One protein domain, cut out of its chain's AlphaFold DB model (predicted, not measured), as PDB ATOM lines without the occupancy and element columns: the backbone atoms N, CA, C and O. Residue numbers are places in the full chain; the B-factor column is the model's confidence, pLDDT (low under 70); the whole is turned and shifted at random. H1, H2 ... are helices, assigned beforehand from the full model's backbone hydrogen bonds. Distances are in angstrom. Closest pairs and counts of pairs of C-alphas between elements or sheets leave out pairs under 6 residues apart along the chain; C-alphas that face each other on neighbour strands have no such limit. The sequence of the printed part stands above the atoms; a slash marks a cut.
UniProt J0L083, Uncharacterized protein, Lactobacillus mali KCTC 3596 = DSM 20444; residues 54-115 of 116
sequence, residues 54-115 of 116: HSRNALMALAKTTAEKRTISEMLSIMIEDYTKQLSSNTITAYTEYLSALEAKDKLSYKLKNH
ATOM      1  N   HIS A  54     185.932 130.395 152.439       93.81
ATOM      2  CA  HIS A  54     186.630 130.069 151.202       93.81
ATOM      3  C   HIS A  54     186.611 131.266 150.249       93.81
ATOM      4  O   HIS A  54     187.678 131.731 149.840       93.81
ATOM      5  N   SER A  55     185.433 131.841 150.001       88.31
ATOM      6  CA  SER A  55     185.278 133.027 149.150       88.31
ATOM      7  C   SER A  55     186.041 134.232 149.696       88.31
ATOM      8  O   SER A  55     186.718 134.933 148.943       88.31
ATOM      9  N   ARG A  56     186.018 134.449 151.020       87.44
ATOM     10  CA  ARG A  56     186.798 135.518 151.664       87.44
ATOM     11  C   ARG A  56     188.300 135.346 151.429       87.44
ATOM     12  O   ARG A  56     188.986 136.320 151.124       87.44
ATOM     13  N   ASN A  57     188.819 134.130 151.588       89.31
ATOM     14  CA  ASN A  57     190.243 133.855 151.400       89.31
ATOM     15  C   ASN A  57     190.652 133.980 149.930       89.31
ATOM     16  O   ASN A  57     191.720 134.524 149.655       89.31
ATOM     17  N   ALA A  58     189.796 133.543 149.002       88.00
ATOM     18  CA  ALA A  58     190.009 133.715 147.569       88.00
ATOM     19  C   ALA A  58     190.069 135.203 147.189       88.00
ATOM     20  O   ALA A  58     191.037 135.630 146.567       88.00
ATOM     21  N   LEU A  59     189.107 136.011 147.650       87.12
ATOM     22  CA  LEU A  59     189.104 137.466 147.452       87.12
ATOM     23  C   LEU A  59     190.335 138.138 148.062       87.12
ATOM     24  O   LEU A  59     190.949 138.997 147.435       87.12
ATOM     25  N   MET A  60     190.732 137.732 149.270       86.69
ATOM     26  CA  MET A  60     191.924 138.272 149.919       86.69
ATOM     27  C   MET A  60     193.205 137.911 149.158       86.69
ATOM     28  O   MET A  60     194.112 138.738 149.072       86.69
ATOM     29  N   ALA A  61     193.304 136.691 148.625       86.19
ATOM     30  CA  ALA A  61     194.428 136.281 147.794       86.19
ATOM     31  C   ALA A  61     194.458 137.094 146.494       86.19
ATOM     32  O   ALA A  61     195.475 137.713 146.199       86.19
ATOM     33  N   LEU A  62     193.323 137.183 145.799       84.62
ATOM     34  CA  LEU A  62     193.148 137.922 144.548       84.62
ATOM     35  C   LEU A  62     193.535 139.406 144.689       84.62
ATOM     36  O   LEU A  62     194.308 139.941 143.891       84.62
ATOM     37  N   ALA A  63     193.060 140.058 145.753       84.25
ATOM     38  CA  ALA A  63     193.386 141.445 146.073       84.25
ATOM     39  C   ALA A  63     194.900 141.651 146.292       84.25
ATOM     40  O   ALA A  63     195.473 142.644 145.844       84.25
ATOM     41  N   LYS A  64     195.574 140.680 146.928       82.31
ATOM     42  CA  LYS A  64     197.023 140.714 147.190       82.31
ATOM     43  C   LYS A  64     197.881 140.366 145.973       82.31
ATOM     44  O   LYS A  64     199.002 140.859 145.887       82.31
ATOM     45  N   THR A  65     197.401 139.506 145.075       81.56
ATOM     46  CA  THR A  65     198.144 139.057 143.883       81.56
ATOM     47  C   THR A  65     198.048 140.031 142.716       81.56
ATOM     48  O   THR A  65     198.866 139.974 141.802       81.56
ATOM     49  N   THR A  66     197.052 140.917 142.724       76.31
ATOM     50  CA  THR A  66     196.905 141.942 141.690       76.31
ATOM     51  C   THR A  66     198.022 142.981 141.841       76.31
ATOM     52  O   THR A  66     198.300 143.431 142.952       76.31
ATOM     53  N   ALA A  67     198.666 143.359 140.730       57.81
ATOM     54  CA  ALA A  67     199.911 144.143 140.694       57.81
ATOM     55  C   ALA A  67     199.873 145.472 141.478       57.81
ATOM     56  O   ALA A  67     200.912 145.971 141.902       57.81
ATOM     57  N   GLU A  68     198.682 146.017 141.715       67.31
ATOM     58  CA  GLU A  68     198.473 147.291 142.406       67.31
ATOM     59  C   GLU A  68     198.163 147.162 143.908       67.31
ATOM     60  O   GLU A  68     197.927 148.183 144.544       67.31
ATOM     61  N   LYS A  69     198.178 145.956 144.508       63.16
ATOM     62  CA  LYS A  69     197.726 145.731 145.905       63.16
ATOM     63  C   LYS A  69     196.388 146.437 146.177       63.16
ATOM     64  O   LYS A  69     196.287 147.301 147.047       63.16
ATOM     65  N   ARG A  70     195.369 146.073 145.401       73.69
ATOM     66  CA  ARG A  70     194.035 146.674 145.503       73.69
ATOM     67  C   ARG A  70     193.366 146.279 146.816       73.69
ATOM     68  O   ARG A  70     193.598 145.191 147.353       73.69
ATOM     69  N   THR A  71     192.524 147.158 147.343       82.50
ATOM     70  CA  THR A  71     191.657 146.830 148.479       82.50
ATOM     71  C   THR A  71     190.622 145.776 148.069       82.50
ATOM     72  O   THR A  71     190.286 145.625 146.894       82.50
ATOM     73  N   ILE A  72     190.090 145.023 149.039       81.31
ATOM     74  CA  ILE A  72     189.053 144.012 148.761       81.31
ATOM     75  C   ILE A  72     187.805 144.671 148.149       81.31
ATOM     76  O   ILE A  72     187.189 144.085 147.264       81.31
ATOM     77  N   SER A  73     187.461 145.889 148.578       81.38
ATOM     78  CA  SER A  73     186.354 146.674 148.024       81.38
ATOM     79  C   SER A  73     186.569 147.024 146.556       81.38
ATOM     80  O   SER A  73     185.677 146.789 145.751       81.38
ATOM     81  N   GLU A  74     187.754 147.511 146.179       81.88
ATOM     82  CA  GLU A  74     188.065 147.810 144.773       81.88
ATOM     83  C   GLU A  74     188.023 146.545 143.916       81.88
ATOM     84  O   GLU A  74     187.464 146.555 142.821       81.88
ATOM     85  N   MET A  75     188.568 145.436 144.427       84.38
ATOM     86  CA  MET A  75     188.544 144.163 143.711       84.38
ATOM     87  C   MET A  75     187.113 143.652 143.503       84.38
ATOM     88  O   MET A  75     186.784 143.180 142.417       84.38
ATOM     89  N   LEU A  76     186.250 143.789 144.514       85.19
ATOM     90  CA  LEU A  76     184.825 143.476 144.397       85.19
ATOM     91  C   LEU A  76     184.135 144.361 143.356       85.19
ATOM     92  O   LEU A  76     183.405 143.826 142.527       85.19
ATOM     93  N   SER A  77     184.394 145.671 143.349       84.44
ATOM     94  CA  SER A  77     183.828 146.580 142.343       84.44
ATOM     95  C   SER A  77     184.209 146.160 140.924       84.44
ATOM     96  O   SER A  77     183.338 146.042 140.069       84.44
ATOM     97  N   ILE A  78     185.481 145.825 140.690       85.12
ATOM     98  CA  ILE A  78     185.954 145.359 139.377       85.12
ATOM     99  C   ILE A  78     185.275 144.050 138.972       85.12
ATOM    100  O   ILE A  78     184.866 143.900 137.823       85.12
ATOM    101  N   MET A  79     185.138 143.099 139.899       85.75
ATOM    102  CA  MET A  79     184.461 141.829 139.618       85.75
ATOM    103  C   MET A  79     182.978 142.033 139.288       85.75
ATOM    104  O   MET A  79     182.455 141.368 138.395       85.75
ATOM    105  N   ILE A  80     182.299 142.954 139.977       86.25
ATOM    106  CA  ILE A  80     180.903 143.306 139.693       86.25
ATOM    107  C   ILE A  80     180.793 143.990 138.324       86.25
ATOM    108  O   ILE A  80     179.906 143.654 137.540       86.25
ATOM    109  N   GLU A  81     181.697 144.910 137.993       85.44
ATOM    110  CA  GLU A  81     181.734 145.556 136.676       85.44
ATOM    111  C   GLU A  81     181.989 144.556 135.543       85.44
ATOM    112  O   GLU A  81     181.356 144.633 134.492       85.44
ATOM    113  N   ASP A  82     182.895 143.601 135.739       87.94
ATOM    114  CA  ASP A  82     183.175 142.576 134.734       87.94
ATOM    115  C   ASP A  82     181.988 141.619 134.562       87.94
ATOM    116  O   ASP A  82     181.580 141.315 133.439       87.94
ATOM    117  N   TYR A  83     181.350 141.228 135.668       87.62
ATOM    118  CA  TYR A  83     180.143 140.407 135.630       87.62
ATOM    119  C   TYR A  83     178.979 141.126 134.940       87.62
ATOM    120  O   TYR A  83     178.293 140.536 134.106       87.62
ATOM    121  N   THR A  84     178.764 142.410 135.234       84.81
ATOM    122  CA  THR A  84     177.663 143.178 134.632       84.81
ATOM    123  C   THR A  84     177.830 143.364 133.127       84.81
ATOM    124  O   THR A  84     176.833 143.323 132.410       84.81
ATOM    125  N   LYS A  85     179.065 143.461 132.619       86.56
ATOM    126  CA  LYS A  85     179.347 143.489 131.171       86.56
ATOM    127  C   LYS A  85     178.952 142.201 130.447       86.56
ATOM    128  O   LYS A  85     178.685 142.244 129.250       86.56
ATOM    129  N   GLN A  86     178.930 141.070 131.147       87.19
ATOM    130  CA  GLN A  86     178.575 139.764 130.580       87.19
ATOM    131  C   GLN A  86     177.072 139.461 130.666       87.19
ATOM    132  O   GLN A  86     176.610 138.469 130.099       87.19
ATOM    133  N   LEU A  87     176.292 140.291 131.368       85.50
ATOM    134  CA  LEU A  87     174.854 140.089 131.515       85.50
ATOM    135  C   LEU A  87     174.097 140.444 130.232       85.50
ATOM    136  O   LEU A  87     174.428 141.381 129.509       85.50
ATOM    137  N   SER A  88     173.016 139.706 129.973       89.38
ATOM    138  CA  SER A  88     172.083 140.052 128.905       89.38
ATOM    139  C   SER A  88     171.274 141.300 129.271       89.38
ATOM    140  O   SER A  88     170.990 141.551 130.446       89.38
ATOM    141  N   SER A  89     170.846 142.053 128.253       86.75
ATOM    142  CA  SER A  89     170.057 143.284 128.426       86.75
ATOM    143  C   SER A  89     168.828 143.075 129.324       86.75
ATOM    144  O   SER A  89     168.612 143.829 130.265       86.75
ATOM    145  N   ASN A  90     168.088 141.978 129.121       87.06
ATOM    146  CA  ASN A  90     166.902 141.656 129.922       87.06
ATOM    147  C   ASN A  90     167.229 141.469 131.412       87.06
ATOM    148  O   ASN A  90     166.468 141.902 132.275       87.06
ATOM    149  N   THR A  91     168.359 140.833 131.723       85.81
ATOM    150  CA  THR A  91     168.780 140.606 133.108       85.81
ATOM    151  C   THR A  91     169.224 141.910 133.772       85.81
ATOM    152  O   THR A  91     168.924 142.134 134.943       85.81
ATOM    153  N   ILE A  92     169.882 142.800 133.023       87.25
ATOM    154  CA  ILE A  92     170.246 144.140 133.500       87.25
ATOM    155  C   ILE A  92     168.985 144.947 133.829       87.25
ATOM    156  O   ILE A  92     168.908 145.548 134.903       87.25
ATOM    157  N   THR A  93     167.974 144.922 132.954       89.00
ATOM    158  CA  THR A  93     166.690 145.596 133.201       89.00
ATOM    159  C   THR A  93     166.019 145.062 134.464       89.00
ATOM    160  O   THR A  93     165.667 145.852 135.335       89.00
ATOM    161  N   ALA A  94     165.934 143.739 134.624       88.38
ATOM    162  CA  ALA A  94     165.335 143.127 135.810       88.38
ATOM    163  C   ALA A  94     166.063 143.518 137.112       88.38
ATOM    164  O   ALA A  94     165.418 143.842 138.111       88.38
ATOM    165  N   TYR A  95     167.402 143.537 137.116       87.81
ATOM    166  CA  TYR A  95     168.162 143.988 138.286       87.81
ATOM    167  C   TYR A  95     167.977 145.477 138.577       87.81
ATOM    168  O   TYR A  95     167.906 145.860 139.743       87.81
ATOM    169  N   THR A  96     167.858 146.302 137.539       87.31
ATOM    170  CA  THR A  96     167.615 147.742 137.690       87.31
ATOM    171  C   THR A  96     166.233 147.999 138.289       87.31
ATOM    172  O   THR A  96     166.118 148.750 139.253       87.31
ATOM    173  N   GLU A  97     165.194 147.319 137.795       88.56
ATOM    174  CA  GLU A  97     163.838 147.409 138.354       88.56
ATOM    175  C   GLU A  97     163.795 146.962 139.822       88.56
ATOM    176  O   GLU A  97     163.170 147.614 140.664       88.56
ATOM    177  N   TYR A  98     164.503 145.879 140.151       89.25
ATOM    178  CA  TYR A  98     164.625 145.405 141.527       89.25
ATOM    179  C   TYR A  98     165.327 146.425 142.436       89.25
ATOM    180  O   TYR A  98     164.873 146.671 143.556       89.25
ATOM    181  N   LEU A  99     166.401 147.055 141.952       87.06
ATOM    182  CA  LEU A  99     167.119 148.101 142.680       87.06
ATOM    183  C   LEU A  99     166.217 149.314 142.947       87.06
ATOM    184  O   LEU A  99     166.104 149.743 144.095       87.06
ATOM    185  N   SER A 100     165.482 149.792 141.941       88.19
ATOM    186  CA  SER A 100     164.524 150.893 142.114       88.19
ATOM    187  C   SER A 100     163.420 150.561 143.126       88.19
ATOM    188  O   SER A 100     163.009 151.420 143.912       88.19
ATOM    189  N   ALA A 101     162.947 149.312 143.161       89.06
ATOM    190  CA  ALA A 101     161.966 148.875 144.152       89.06
ATOM    191  C   ALA A 101     162.534 148.883 145.586       89.06
ATOM    192  O   ALA A 101     161.831 149.275 146.525       89.06
ATOM    193  N   LEU A 102     163.800 148.490 145.765       86.44
ATOM    194  CA  LEU A 102     164.486 148.557 147.059       86.44
ATOM    195  C   LEU A 102     164.683 150.002 147.527       86.44
ATOM    196  O   LEU A 102     164.366 150.311 148.675       86.44
ATOM    197  N   GLU A 103     165.106 150.904 146.644       84.75
ATOM    198  CA  GLU A 103     165.252 152.329 146.969       84.75
ATOM    199  C   GLU A 103     163.914 152.968 147.358       84.75
ATOM    200  O   GLU A 103     163.822 153.716 148.336       84.75
ATOM    201  N   ALA A 104     162.839 152.636 146.635       85.75
ATOM    202  CA  ALA A 104     161.496 153.096 146.970       85.75
ATOM    203  C   ALA A 104     161.052 152.587 148.351       85.75
ATOM    204  O   ALA A 104     160.500 153.354 149.150       85.75
ATOM    205  N   LYS A 105     161.328 151.314 148.661       86.94
ATOM    206  CA  LYS A 105     161.060 150.719 149.976       86.94
ATOM    207  C   LYS A 105     161.839 151.433 151.083       86.94
ATOM    208  O   LYS A 105     161.248 151.758 152.115       86.94
ATOM    209  N   ASP A 106     163.120 151.716 150.879       82.00
ATOM    210  CA  ASP A 106     163.949 152.402 151.873       82.00
ATOM    211  C   ASP A 106     163.502 153.853 152.079       82.00
ATOM    212  O   ASP A 106     163.364 154.302 153.222       82.00
ATOM    213  N   LYS A 107     163.139 154.560 151.004       83.50
ATOM    214  CA  LYS A 107     162.555 155.909 151.076       83.50
ATOM    215  C   LYS A 107     161.243 155.924 151.865       83.50
ATOM    216  O   LYS A 107     161.015 156.836 152.663       83.50
ATOM    217  N   LEU A 108     160.381 154.927 151.665       82.31
ATOM    218  CA  LEU A 108     159.141 154.770 152.432       82.31
ATOM    219  C   LEU A 108     159.427 154.453 153.906       82.31
ATOM    220  O   LEU A 108     158.838 155.079 154.784       82.31
ATOM    221  N   SER A 109     160.363 153.543 154.180       82.94
ATOM    222  CA  SER A 109     160.802 153.188 155.535       82.94
ATOM    223  C   SER A 109     161.345 154.401 156.297       82.94
ATOM    224  O   SER A 109     160.965 154.639 157.445       82.94
ATOM    225  N   TYR A 110     162.170 155.220 155.641       80.75
ATOM    226  CA  TYR A 110     162.699 156.459 156.204       80.75
ATOM    227  C   TYR A 110     161.588 157.462 156.531       80.75
ATOM    228  O   TYR A 110     161.522 157.964 157.654       80.75
ATOM    229  N   LYS A 111     160.669 157.703 155.585       79.12
ATOM    230  CA  LYS A 111     159.499 158.569 155.812       79.12
ATOM    231  C   LYS A 111     158.658 158.098 156.994       79.12
ATOM    232  O   LYS A 111     158.174 158.931 157.746       79.12
ATOM    233  N   LEU A 112     158.493 156.787 157.161       77.62
ATOM    234  CA  LEU A 112     157.681 156.200 158.225       77.62
ATOM    235  C   LEU A 112     158.371 156.289 159.597       77.62
ATOM    236  O   LEU A 112     157.709 156.554 160.598       77.62
ATOM    237  N   LYS A 113     159.701 156.131 159.653       80.25
ATOM    238  CA  LYS A 113     160.493 156.307 160.885       80.25
ATOM    239  C   LYS A 113     160.570 157.762 161.348       80.25
ATOM    240  O   LYS A 113     160.525 158.002 162.551       80.25
ATOM    241  N   ASN A 114     160.643 158.706 160.412       76.62
ATOM    242  CA  ASN A 114     160.780 160.137 160.700       76.62
ATOM    243  C   ASN A 114     159.437 160.889 160.697       76.62
ATOM    244  O   ASN A 114     159.418 162.111 160.608       76.62
ATOM    245  N   HIS A 115     158.312 160.168 160.776       59.22
ATOM    246  CA  HIS A 115     156.965 160.745 160.851       59.22
ATOM    247  C   HIS A 115     156.513 161.083 162.289       59.22
ATOM    248  O   HIS A 115     155.319 161.296 162.523       59.22
TER     249      HIS A 115
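What this domain is: This is residues 54 to 115 of the 116 residues of an uncharacterized protein of Lactobacillus mali KCTC 3596 = DSM 20444 (UniProt J0L083). H2 and H3 make a wide open V, joined at its point by a tight link, and H1 makes a corner with H2 at the far foot of the V, about perpendicular to it. H3 is the long free arm: residues 93 to 113 of it stand free, and H3 touches no helix. The printed part has 62 residues with three named helices, in the order H1, H2, H3, and no named strand; the class is all helix. The whole is extended, with a radius of gyration of the C-alphas of 17.0 A, and elongated, spanning 49 by 32 by 22 A.

Where its parts are: H1, residues 54 to 65, begins at C-alpha 54 (186.630, 130.069, 151.202) and is 16.3 A long from first to last C-alpha. H2, residues 72 to 86, is 21.4 A long and ends at C-alpha 86 (178.575, 139.764, 130.580). H3, residues 89 to 113, is 36.3 A long and ends at C-alpha 113 (160.493, 156.307, 160.885).

How they stand to each other: H1 touches H2 with residues 59 to 63 alone, and H2 touches H1 with residues 72 to 76 alone. Their closest C-alphas, those of Ala 63 and Ile 72, are 5.7 A apart, and their lines are about perpendicular, at 80 degrees. H2 and H3 are close but not clearly touching, the closest C-alphas being those of Thr 84 and Ile 92, 7.6 A apart. They run opposite ways at a steep tilt of 48 degrees. H1 and H3 are apart. Every O i to N i+4 pair is within hydrogen-bond range in H1 and H3, and 10 of 11 in H2.

The domain as a whole: The two C-alphas farthest apart, those of Ala 67 and His 115, are 50.3 A apart. The printed part has no cut. The link from H1 to H2 is short, with 6 residues, and the link from H2 to H3 is tight, with 2. The mean pLDDT of the printed part is 83.6; residues 67 to 69 and residue 115 are under 70.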